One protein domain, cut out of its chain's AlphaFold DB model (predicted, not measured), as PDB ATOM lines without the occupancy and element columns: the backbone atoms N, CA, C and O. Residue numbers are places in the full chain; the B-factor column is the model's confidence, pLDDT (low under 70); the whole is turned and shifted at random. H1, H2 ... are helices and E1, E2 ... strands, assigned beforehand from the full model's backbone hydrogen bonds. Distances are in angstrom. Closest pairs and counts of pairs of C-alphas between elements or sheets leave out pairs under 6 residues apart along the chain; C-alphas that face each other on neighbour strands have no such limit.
ATOM      1  N   GLU A  27      50.594  13.226  16.516       57.19
ATOM      2  CA  GLU A  27      49.696  14.235  17.091       57.19
ATOM      3  C   GLU A  27      48.251  14.088  16.602       57.19
ATOM      4  O   GLU A  27      47.323  14.220  17.395       57.19
ATOM      5  N   GLU A  28      48.037  13.729  15.337       51.00
ATOM      6  CA  GLU A  28      46.693  13.522  14.787       51.00
ATOM      7  C   GLU A  28      45.989  12.315  15.429       51.00
ATOM      8  O   GLU A  28      44.804  12.379  15.774       51.00
ATOM      9  N   VAL A  29      46.744  11.238  15.658       56.78
ATOM     10  CA  VAL A  29      46.270  10.011  16.310       56.78
ATOM     11  C   VAL A  29      45.967  10.282  17.787       56.78
ATOM     12  O   VAL A  29      44.887   9.934  18.272       56.78
ATOM     13  N   ALA A  30      46.851  11.003  18.485       55.97
ATOM     14  CA  ALA A  30      46.609  11.443  19.858       55.97
ATOM     15  C   ALA A  30      45.423  12.420  19.955       55.97
ATOM     16  O   ALA A  30      44.637  12.354  20.903       55.97
ATOM     17  N   ALA A  31      45.245  13.303  18.971       54.16
ATOM     18  CA  ALA A  31      44.113  14.218  18.904       54.16
ATOM     19  C   ALA A  31      42.797  13.463  18.671       54.16
ATOM     20  O   ALA A  31      41.785  13.807  19.281       54.16
ATOM     21  N   ARG A  32      42.797  12.402  17.853       53.91
ATOM     22  CA  ARG A  32      41.628  11.527  17.671       53.91
ATOM     23  C   ARG A  32      41.260  10.794  18.964       53.91
ATOM     24  O   ARG A  32      40.077  10.746  19.291       53.91
ATOM     25  N   ALA A  33      42.248  10.330  19.730       55.59
ATOM     26  CA  ALA A  33      42.032   9.721  21.044       55.59
ATOM     27  C   ALA A  33      41.476  10.725  22.076       55.59
ATOM     28  O   ALA A  33      40.510  10.430  22.778       55.59
ATOM     29  N   ARG A  34      42.020  11.951  22.125       54.75
ATOM     30  CA  ARG A  34      41.558  13.014  23.043       54.75
ATOM     31  C   ARG A  34      40.156  13.526  22.701       54.75
ATOM     32  O   ARG A  34      39.380  13.801  23.612       54.75
ATOM     33  N   ARG A  35      39.799  13.595  21.410       55.62
ATOM     34  CA  ARG A  35      38.435  13.935  20.959       55.62
ATOM     35  C   ARG A  35      37.388  12.897  21.384       55.62
ATOM     36  O   ARG A  35      36.237  13.270  21.552       55.62
ATOM     37  N   GLY A  36      37.781  11.637  21.595       47.53
ATOM     38  CA  GLY A  36      36.902  10.591  22.138       47.53
ATOM     39  C   GLY A  36      36.780  10.583  23.668       47.53
ATOM     40  O   GLY A  36      35.896   9.922  24.198       47.53
ATOM     41  N   ALA A  37      37.652  11.303  24.387       50.06
ATOM     42  CA  ALA A  37      37.686  11.311  25.853       50.06
ATOM     43  C   ALA A  37      36.928  12.495  26.483       50.06
ATOM     44  O   ALA A  37      36.548  12.439  27.651       50.06
ATOM     45  N   ALA A  38      36.688  13.567  25.725       49.09
ATOM     46  CA  ALA A  38      35.995  14.756  26.210       49.09
ATOM     47  C   ALA A  38      34.518  14.746  25.780       49.09
ATOM     48  O   ALA A  38      34.152  15.370  24.788       49.09
ATOM     49  N   GLY A  39      33.671  14.047  26.545       49.44
ATOM     50  CA  GLY A  39      32.218  14.269  26.511       49.44
ATOM     51  C   GLY A  39      31.318  13.061  26.249       49.44
ATOM     52  O   GLY A  39      30.111  13.251  26.131       49.44
ATOM     53  N   GLU A  40      31.839  11.836  26.185       43.50
ATOM     54  CA  GLU A  40      30.986  10.648  26.060       43.50
ATOM     55  C   GLU A  40      30.733  10.044  27.447       43.50
ATOM     56  O   GLU A  40      31.645   9.554  28.111       43.50
ATOM     57  N   ASN A  41      29.484  10.114  27.917       45.12
ATOM     58  CA  ASN A  41      29.043   9.330  29.065       45.12
ATOM     59  C   ASN A  41      29.324   7.846  28.737       45.12
ATOM     60  O   ASN A  41      28.727   7.338  27.783       45.12
ATOM     61  N   PRO A  42      30.196   7.136  29.483       49.38
ATOM     62  CA  PRO A  42      30.610   5.770  29.143       49.38
ATOM     63  C   PRO A  42      29.444   4.770  29.119       49.38
ATOM     64  O   PRO A  42      29.603   3.648  28.646       49.38
ATOM     65  N   ALA A  43      28.263   5.171  29.601       53.69
ATOM     66  CA  ALA A  43      27.052   4.368  29.588       53.69
ATOM     67  C   ALA A  43      26.383   4.226  28.206       53.69
ATOM     68  O   ALA A  43      25.573   3.316  28.043       53.69
ATOM     69  N   VAL A  44      26.672   5.083  27.214       51.09
ATOM     70  CA  VAL A  44      26.023   4.998  25.889       51.09
ATOM     71  C   VAL A  44      26.983   5.416  24.776       51.09
ATOM     72  O   VAL A  44      26.814   6.461  24.153       51.09
ATOM     73  N   ARG A  45      27.963   4.562  24.462       58.47
ATOM     74  CA  ARG A  45      28.480   4.546  23.088       58.47
ATOM     75  C   ARG A  45      27.341   4.073  22.186       58.47
ATOM     76  O   ARG A  45      26.766   3.020  22.485       58.47
ATOM     77  N   PRO A  46      26.975   4.793  21.109       53.59
ATOM     78  CA  PRO A  46      26.040   4.243  20.142       53.59
ATOM     79  C   PRO A  46      26.635   2.923  19.665       53.59
ATOM     80  O   PRO A  46      27.751   2.906  19.148       53.59
ATOM     81  N   ALA A  47      25.930   1.813  19.914       63.12
ATOM     82  CA  ALA A  47      26.377   0.496  19.492       63.12
ATOM     83  C   ALA A  47      26.714   0.592  18.004       63.12
ATOM     84  O   ALA A  47      25.823   0.833  17.181       63.12
ATOM     85  N   ALA A  48      28.006   0.501  17.679       66.94
ATOM     86  CA  ALA A  48      28.459   0.585  16.306       66.94
ATOM     87  C   ALA A  48      27.646  -0.442  15.517       66.94
ATOM     88  O   ALA A  48      27.621  -1.625  15.866       66.94
ATOM     89  N   ARG A  49      26.901   0.008  14.503       62.44
ATOM     90  CA  ARG A  49      26.159  -0.912  13.640       62.44
ATOM     91  C   ARG A  49      27.191  -1.679  12.826       62.44
ATOM     92  O   ARG A  49      27.653  -1.200  11.797       62.44
ATOM     93  N   VAL A  50      27.584  -2.848  13.323       66.56
ATOM     94  CA  VAL A  50      28.531  -3.725  12.637       66.56
ATOM     95  C   VAL A  50      27.823  -4.310  11.421       66.56
ATOM     96  O   VAL A  50      26.945  -5.166  11.551       66.56
ATOM     97  N   ALA A  51      28.184  -3.822  10.235       66.94
ATOM     98  CA  ALA A  51      27.763  -4.435   8.986       66.94
ATOM     99  C   ALA A  51      28.297  -5.875   8.944       66.94
ATOM    100  O   ALA A  51      29.497  -6.114   9.067       66.94
ATOM    101  N   ARG A  52      27.393  -6.845   8.801       78.44
ATOM    102  CA  ARG A  52      27.742  -8.257   8.620       78.44
ATOM    103  C   ARG A  52      27.835  -8.520   7.125       78.44
ATOM    104  O   ARG A  52      26.833  -8.389   6.433       78.44
ATOM    105  N   LEU A  53      29.021  -8.878   6.646       85.12
ATOM    106  CA  LEU A  53      29.272  -9.257   5.253       85.12
ATOM    107  C   LEU A  53      29.208 -10.784   5.137       85.12
ATOM    108  O   LEU A  53      30.132 -11.446   5.608       85.12
ATOM    109  N   PRO A  54      28.145 -11.377   4.562       90.06
ATOM    110  CA  PRO A  54      28.097 -12.819   4.357       90.06
ATOM    111  C   PRO A  54      29.260 -13.279   3.473       90.06
ATOM    112  O   PRO A  54      29.506 -12.705   2.413       90.06
ATOM    113  N   LEU A  55      29.953 -14.332   3.900       93.88
ATOM    114  CA  LEU A  55      31.080 -14.940   3.194       93.88
ATOM    115  C   LEU A  55      30.729 -16.382   2.812       93.88
ATOM    116  O   LEU A  55      30.039 -17.071   3.563       93.88
ATOM    117  N   ARG A  56      31.228 -16.868   1.672       95.56
ATOM    118  CA  ARG A  56      31.199 -18.293   1.309       95.56
ATOM    119  C   ARG A  56      32.624 -18.823   1.266       95.56
ATOM    120  O   ARG A  56      33.459 -18.259   0.569       95.56
ATOM    121  N   VAL A  57      32.883 -19.891   2.010       94.56
ATOM    122  CA  VAL A  57      34.183 -20.567   2.055       94.56
ATOM    123  C   VAL A  57      34.046 -21.914   1.365       94.56
ATOM    124  O   VAL A  57      33.165 -22.698   1.713       94.56
ATOM    125  N   GLU A  58      34.909 -22.189   0.393       96.81
ATOM    126  CA  GLU A  58      34.944 -23.480  -0.282       96.81
ATOM    127  C   GLU A  58      35.885 -24.445   0.436       96.81
ATOM    128  O   GLU A  58      37.042 -24.126   0.703       96.81
ATOM    129  N   HIS A  59      35.387 -25.640   0.747       95.62
ATOM    130  CA  HIS A  59      36.182 -26.696   1.362       95.62
ATOM    131  C   HIS A  59      35.759 -28.062   0.822       95.62
ATOM    132  O   HIS A  59      34.585 -28.421   0.896       95.62
ATOM    133  N   HIS A  60      36.700 -28.817   0.242       94.81
ATOM    134  CA  HIS A  60      36.439 -30.104  -0.428       94.81
ATOM    135  C   HIS A  60      35.213 -30.076  -1.366       94.81
ATOM    136  O   HIS A  60      34.344 -30.946  -1.310       94.81
ATOM    137  N   GLY A  61      35.115 -29.037  -2.204       95.81
ATOM    138  CA  GLY A  61      34.018 -28.866  -3.166       95.81
ATOM    139  C   GLY A  61      32.679 -28.425  -2.558       95.81
ATOM    140  O   GLY A  61      31.672 -28.397  -3.260       95.81
ATOM    141  N   ARG A  62      32.638 -28.083  -1.264       95.56
ATOM    142  CA  ARG A  62      31.441 -27.573  -0.577       95.56
ATOM    143  C   ARG A  62      31.581 -26.080  -0.326       95.56
ATOM    144  O   ARG A  62      32.527 -25.667   0.337       95.56
ATOM    145  N   ALA A  63      30.618 -25.289  -0.787       96.81
ATOM    146  CA  ALA A  63      30.512 -23.880  -0.428       96.81
ATOM    147  C   ALA A  63      29.746 -23.735   0.898       96.81
ATOM    148  O   ALA A  63      28.540 -23.983   0.962       96.81
ATOM    149  N   LEU A  64      30.445 -23.334   1.957       97.12
ATOM    150  CA  LEU A  64      29.909 -23.186   3.309       97.12
ATOM    151  C   LEU A  64      29.750 -21.696   3.649       97.12
ATOM    152  O   LEU A  64      30.742 -20.960   3.633       97.12
ATOM    153  N   PRO A  65      28.530 -21.215   3.937       96.25
ATOM    154  CA  PRO A  65      28.315 -19.815   4.275       96.25
ATOM    155  C   PRO A  65      28.678 -19.516   5.737       96.25
ATOM    156  O   PRO A  65      28.299 -20.268   6.641       96.25
ATOM    157  N   TYR A  66      29.340 -18.382   5.962       96.19
ATOM    158  CA  TYR A  66      29.721 -17.854   7.273       96.19
ATOM    159  C   TYR A  66      29.384 -16.369   7.403       96.19
ATOM    160  O   TYR A  66      29.317 -15.629   6.419       96.19
ATOM    161  N   VAL A  67      29.239 -15.921   8.647       94.56
ATOM    162  CA  VAL A  67      29.242 -14.503   9.007       94.56
ATOM    163  C   VAL A  67      30.526 -14.209   9.788       94.56
ATOM    164  O   VAL A  67      30.690 -14.741  10.887       94.56
ATOM    165  N   PRO A  68      31.444 -13.386   9.261       92.25
ATOM    166  CA  PRO A  68      32.642 -12.998   9.985       92.25
ATOM    167  C   PRO A  68      32.298 -12.027  11.121       92.25
ATOM    168  O   PRO A  68      31.403 -11.185  11.007       92.25
ATOM    169  N   SER A  69      33.036 -12.135  12.218       88.31
ATOM    170  CA  SER A  69      33.015 -11.203  13.341       88.31
ATOM    171  C   SER A  69      34.450 -10.891  13.743       88.31
ATOM    172  O   SER A  69      35.275 -11.797  13.794       88.31
ATOM    173  N   ILE A  70      34.752  -9.618  13.990       86.88
ATOM    174  CA  ILE A  70      36.069  -9.159  14.431       86.88
ATOM    175  C   ILE A  70      35.860  -8.319  15.684       86.88
ATOM    176  O   ILE A  70      34.980  -7.460  15.710       86.88
ATOM    177  N   SER A  71      36.640  -8.597  16.721       83.12
ATOM    178  CA  SER A  71      36.688  -7.810  17.953       83.12
ATOM    179  C   SER A  71      38.116  -7.358  18.180       83.12
ATOM    180  O   SER A  71      39.027  -8.184  18.149       83.12
ATOM    181  N   THR A  72      38.311  -6.061  18.381       82.94
ATOM    182  CA  THR A  72      39.612  -5.506  18.727       82.94
ATOM    183  C   THR A  72      39.780  -5.431  20.238       82.94
ATOM    184  O   THR A  72      38.805  -5.371  20.992       82.94
ATOM    185  N   PHE A  73      41.027  -5.503  20.681       79.81
ATOM    186  CA  PHE A  73      41.409  -5.399  22.075       79.81
ATOM    187  C   PHE A  73      42.256  -4.144  22.226       79.81
ATOM    188  O   PHE A  73      43.389  -4.094  21.753       79.81
ATOM    189  N   ASP A  74      41.738  -3.163  22.961       71.75
ATOM    190  CA  ASP A  74      42.461  -1.942  23.338       71.75
ATOM    191  C   ASP A  74      43.503  -2.212  24.444       71.75
ATOM    192  O   ASP A  74      43.672  -1.434  25.385       71.75
ATOM    193  N   ALA A  75      44.170  -3.367  24.390       63.41
ATOM    194  CA  ALA A  75      45.146  -3.761  25.387       63.41
ATOM    195  C   ALA A  75      46.514  -3.150  25.038       63.41
ATOM    196  O   ALA A  75      47.035  -3.431  23.955       63.41
ATOM    197  N   PRO A  76      47.138  -2.374  25.945       62.41
ATOM    198  CA  PRO A  76      48.547  -2.025  25.833       62.41
ATOM    199  C   PRO A  76      49.357  -3.304  26.063       62.41
ATOM    200  O   PRO A  76      49.673  -3.675  27.190       62.41
ATOM    201  N   MET A  77      49.592  -4.040  24.988       65.31
ATOM    202  CA  MET A  77      50.368  -5.272  24.983       65.31
ATOM    203  C   MET A  77      51.698  -4.973  24.285       65.31
ATOM    204  O   MET A  77      51.692  -4.301  23.257       65.31
ATOM    205  N   ASP A  78      52.824  -5.461  24.825       67.19
ATOM    206  CA  ASP A  78      54.176  -5.306  24.246       67.19
ATOM    207  C   ASP A  78      54.356  -6.182  22.990       67.19
ATOM    208  O   ASP A  78      55.248  -7.026  22.882       67.19
ATOM    209  N   VAL A  79      53.459  -6.009  22.028       63.00
ATOM    210  CA  VAL A  79      53.514  -6.584  20.690       63.00
ATOM    211  C   VAL A  79      53.644  -5.424  19.714       63.00
ATOM    212  O   VAL A  79      52.896  -4.454  19.766       63.00
ATOM    213  N   ASN A  80      54.613  -5.495  18.809       65.06
ATOM    214  CA  ASN A  80      54.896  -4.449  17.820       65.06
ATOM    215  C   ASN A  80      53.888  -4.417  16.648       65.06
ATOM    216  O   ASN A  80      54.217  -3.950  15.558       65.06
ATOM    217  N   VAL A  81      52.676  -4.929  16.857       64.75
ATOM    218  CA  VAL A  81      51.605  -5.007  15.859       64.75
ATOM    219  C   VAL A  81      50.608  -3.879  16.137       64.75
ATOM    220  O   VAL A  81      50.398  -3.504  17.288       64.75
ATOM    221  N   ALA A  82      49.995  -3.323  15.087       67.31
ATOM    222  CA  ALA A  82      48.828  -2.449  15.233       67.31
ATOM    223  C   ALA A  82      47.709  -3.140  16.054       67.31
ATOM    224  O   ALA A  82      47.749  -4.354  16.231       67.31
ATOM    225  N   GLU A  83      46.735  -2.365  16.549       78.38
ATOM    226  CA  GLU A  83      45.617  -2.787  17.421       78.38
ATOM    227  C   GLU A  83      45.216  -4.276  17.259       78.38
ATOM    228  O   GLU A  83      44.735  -4.674  16.191       78.38
ATOM    229  N   PRO A  84      45.435  -5.123  18.285       83.44
ATOM    230  CA  PRO A  84      45.209  -6.555  18.163       83.44
ATOM    231  C   PRO A  84      43.719  -6.864  18.032       83.44
ATOM    232  O   PRO A  84      42.885  -6.335  18.764       83.44
ATOM    233  N   ALA A  85      43.385  -7.777  17.122       85.94
ATOM    234  CA  ALA A  85      42.014  -8.180  16.858       85.94
ATOM    235  C   ALA A  85      41.877  -9.700  16.787       85.94
ATOM    236  O   ALA A  85      42.718 -10.388  16.210       85.94
ATOM    237  N   VAL A  86      40.779 -10.220  17.327       88.12
ATOM    238  CA  VAL A  86      40.360 -11.610  17.133       88.12
ATOM    239  C   VAL A  86      39.247 -11.645  16.100       88.12
ATOM    240  O   VAL A  86      38.245 -10.941  16.223       88.12
ATOM    241  N   GLY A  87      39.424 -12.496  15.090       89.62
ATOM    242  CA  GLY A  87      38.408 -12.826  14.098       89.62
ATOM    243  C   GLY A  87      37.745 -14.174  14.385       89.62
ATOM    244  O   GLY A  87      38.396 -15.118  14.826       89.62
ATOM    245  N   THR A  88      36.445 -14.294  14.120       91.56
ATOM    246  CA  THR A  88      35.678 -15.548  14.195       91.56
ATOM    247  C   THR A  88      34.773 -15.691  12.973       91.56
ATOM    248  O   THR A  88      34.146 -14.725  12.542       91.56
ATOM    249  N   LEU A  89      34.667 -16.908  12.429       93.88
ATOM    250  CA  LEU A  89      33.717 -17.262  11.373       93.88
ATOM    251  C   LEU A  89      32.505 -17.968  11.989       93.88
ATOM    252  O   LEU A  89      32.592 -19.118  12.414       93.88
ATOM    253  N   LEU A  90      31.367 -17.277  12.046       93.75
ATOM    254  CA  LEU A  90      30.141 -17.812  12.633       93.75
ATOM    255  C   LEU A  90      29.364 -18.635  11.595       93.75
ATOM    256  O   LEU A  90      29.146 -18.137  10.485       93.75
ATOM    257  N   PRO A  91      28.913 -19.859  11.921       95.62
ATOM    258  CA  PRO A  91      28.144 -20.675  10.989       95.62
ATOM    259  C   PRO A  91      26.842 -19.986  10.574       95.62
ATOM    260  O   PRO A  91      26.070 -19.553  11.429       95.62
ATOM    261  N   ALA A  92      26.572 -19.915   9.268       95.12
ATOM    262  CA  ALA A  92      25.336 -19.325   8.741       95.12
ATOM    263  C   ALA A  92      24.254 -20.369   8.388       95.12
ATOM    264  O   ALA A  92      23.227 -20.021   7.810       95.12
ATOM    265  N   GLY A  93      24.470 -21.647   8.720       93.88
ATOM    266  CA  GLY A  93      23.492 -22.714   8.514       93.88
ATOM    267  C   GLY A  93      23.958 -24.081   9.035       93.88
ATOM    268  O   GLY A  93      25.128 -24.225   9.394       93.88
ATOM    269  N   PRO A  94      23.071 -25.096   9.058       94.75
ATOM    270  CA  PRO A  94      23.361 -26.412   9.642       94.75
ATOM    271  C   PRO A  94      24.545 -27.131   8.987       94.75
ATOM    272  O   PRO A  94      25.436 -27.618   9.673       94.75
ATOM    273  N   ALA A  95      24.641 -27.096   7.652       94.00
ATOM    274  CA  ALA A  95      25.753 -27.717   6.928       94.00
ATOM    275  C   ALA A  95      27.124 -27.126   7.316       94.00
ATOM    276  O   ALA A  95      28.114 -27.854   7.378       94.00
ATOM    277  N   THR A  96      27.178 -25.824   7.617       96.31
ATOM    278  CA  THR A  96      28.385 -25.132   8.098       96.31
ATOM    279  C   THR A  96      28.764 -25.551   9.521       96.31
ATOM    280  O   THR A  96      29.905 -25.379   9.932       96.31
ATOM    281  N   VAL A  97      27.829 -26.107  10.286       96.94
ATOM    282  CA  VAL A  97      28.074 -26.612  11.638       96.94
ATOM    283  C   VAL A  97      28.527 -28.072  11.605       96.94
ATOM    284  O   VAL A  97      29.553 -28.414  12.192       96.94
ATOM    285  N   ASP A  98      27.771 -28.927  10.920       96.81
ATOM    286  CA  ASP A  98      27.933 -30.382  11.008       96.81
ATOM    287  C   ASP A  98      29.204 -30.866  10.312       96.81
ATOM    288  O   ASP A  98      29.928 -31.721  10.824       96.81
ATOM    289  N   TYR A  99      29.510 -30.286   9.151       95.56
ATOM    290  CA  TYR A  99      30.639 -30.733   8.354       95.56
ATOM    291  C   TYR A  99      31.997 -30.447   9.022       95.56
ATOM    292  O   TYR A  99      32.747 -31.405   9.204       95.56
ATOM    293  N   PRO A 100      32.323 -29.220   9.483       93.88
ATOM    294  CA  PRO A 100      33.568 -28.982  10.220       93.88
ATOM    295  C   PRO A 100      33.691 -29.828  11.492       93.88
ATOM    296  O   PRO A 100      34.778 -30.311  11.803       93.88
ATOM    297  N   ARG A 101      32.578 -30.078  12.198       95.19
ATOM    298  CA  ARG A 101      32.574 -30.958  13.378       95.19
ATOM    299  C   ARG A 101      32.970 -32.390  13.042       95.19
ATOM    300  O   ARG A 101      33.733 -32.976  13.793       95.19
ATOM    301  N   SER A 102      32.531 -32.925  11.903       95.81
ATOM    302  CA  SER A 102      32.948 -34.266  11.457       95.81
ATOM    303  C   SER A 102      34.433 -34.379  11.083       95.81
ATOM    304  O   SER A 102      34.938 -35.490  10.960       95.81
ATOM    305  N   LEU A 103      35.125 -33.250  10.889       94.50
ATOM    306  CA  LEU A 103      36.561 -33.201  10.591       94.50
ATOM    307  C   LEU A 103      37.420 -33.047  11.853       94.50
ATOM    308  O   LEU A 103      38.645 -33.120  11.765       94.50
ATOM    309  N   THR A 104      36.797 -32.775  13.002       89.88
ATOM    310  CA  THR A 104      37.512 -32.613  14.269       89.88
ATOM    311  C   THR A 104      37.728 -34.008  14.873       89.88
ATOM    312  O   THR A 104      36.752 -34.755  14.948       89.88
TER     313      THR A 104
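This is residues 27 to 104 of the 105 residues of an uncharacterized protein of Streptomyces spongiicola (UniProt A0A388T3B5). E1, E2 and E3 make a strongly twisted antiparallel meander, strand beside strand in chain order. H2 crosses E2; residues 27 to 49, with H1, stick out. The 78 printed residues include H1, then E1 to E3, then H2; the whole is mixed and extended, spanning 51 by 30 by 19 A, radius of gyration of the C-alphas 18.5 A.

Look at E2, residues 62 to 72: O 64 is 2.9 A from N 57 of E1, residues 55 to 59, and N 69 is 2.8 A from O 88 of E3, residues 85 to 91. H2, residues 94 to 102, is on the sheet; Leu 64 and Thr 96 have the closest C-alphas, 5.4 A. H1, residues 27 to 37, is not; every O i to N i+4 pair in it is within hydrogen-bond range, 4 of 5 in H2.

Find C-alpha 62 at (31.441, -27.573, -0.577); E2 runs 30.4 A from there. H1 begins at C-alpha 27, (49.696, 14.235, 17.091).

Residues 27 to 51 and 75 to 82 have pLDDT under 70.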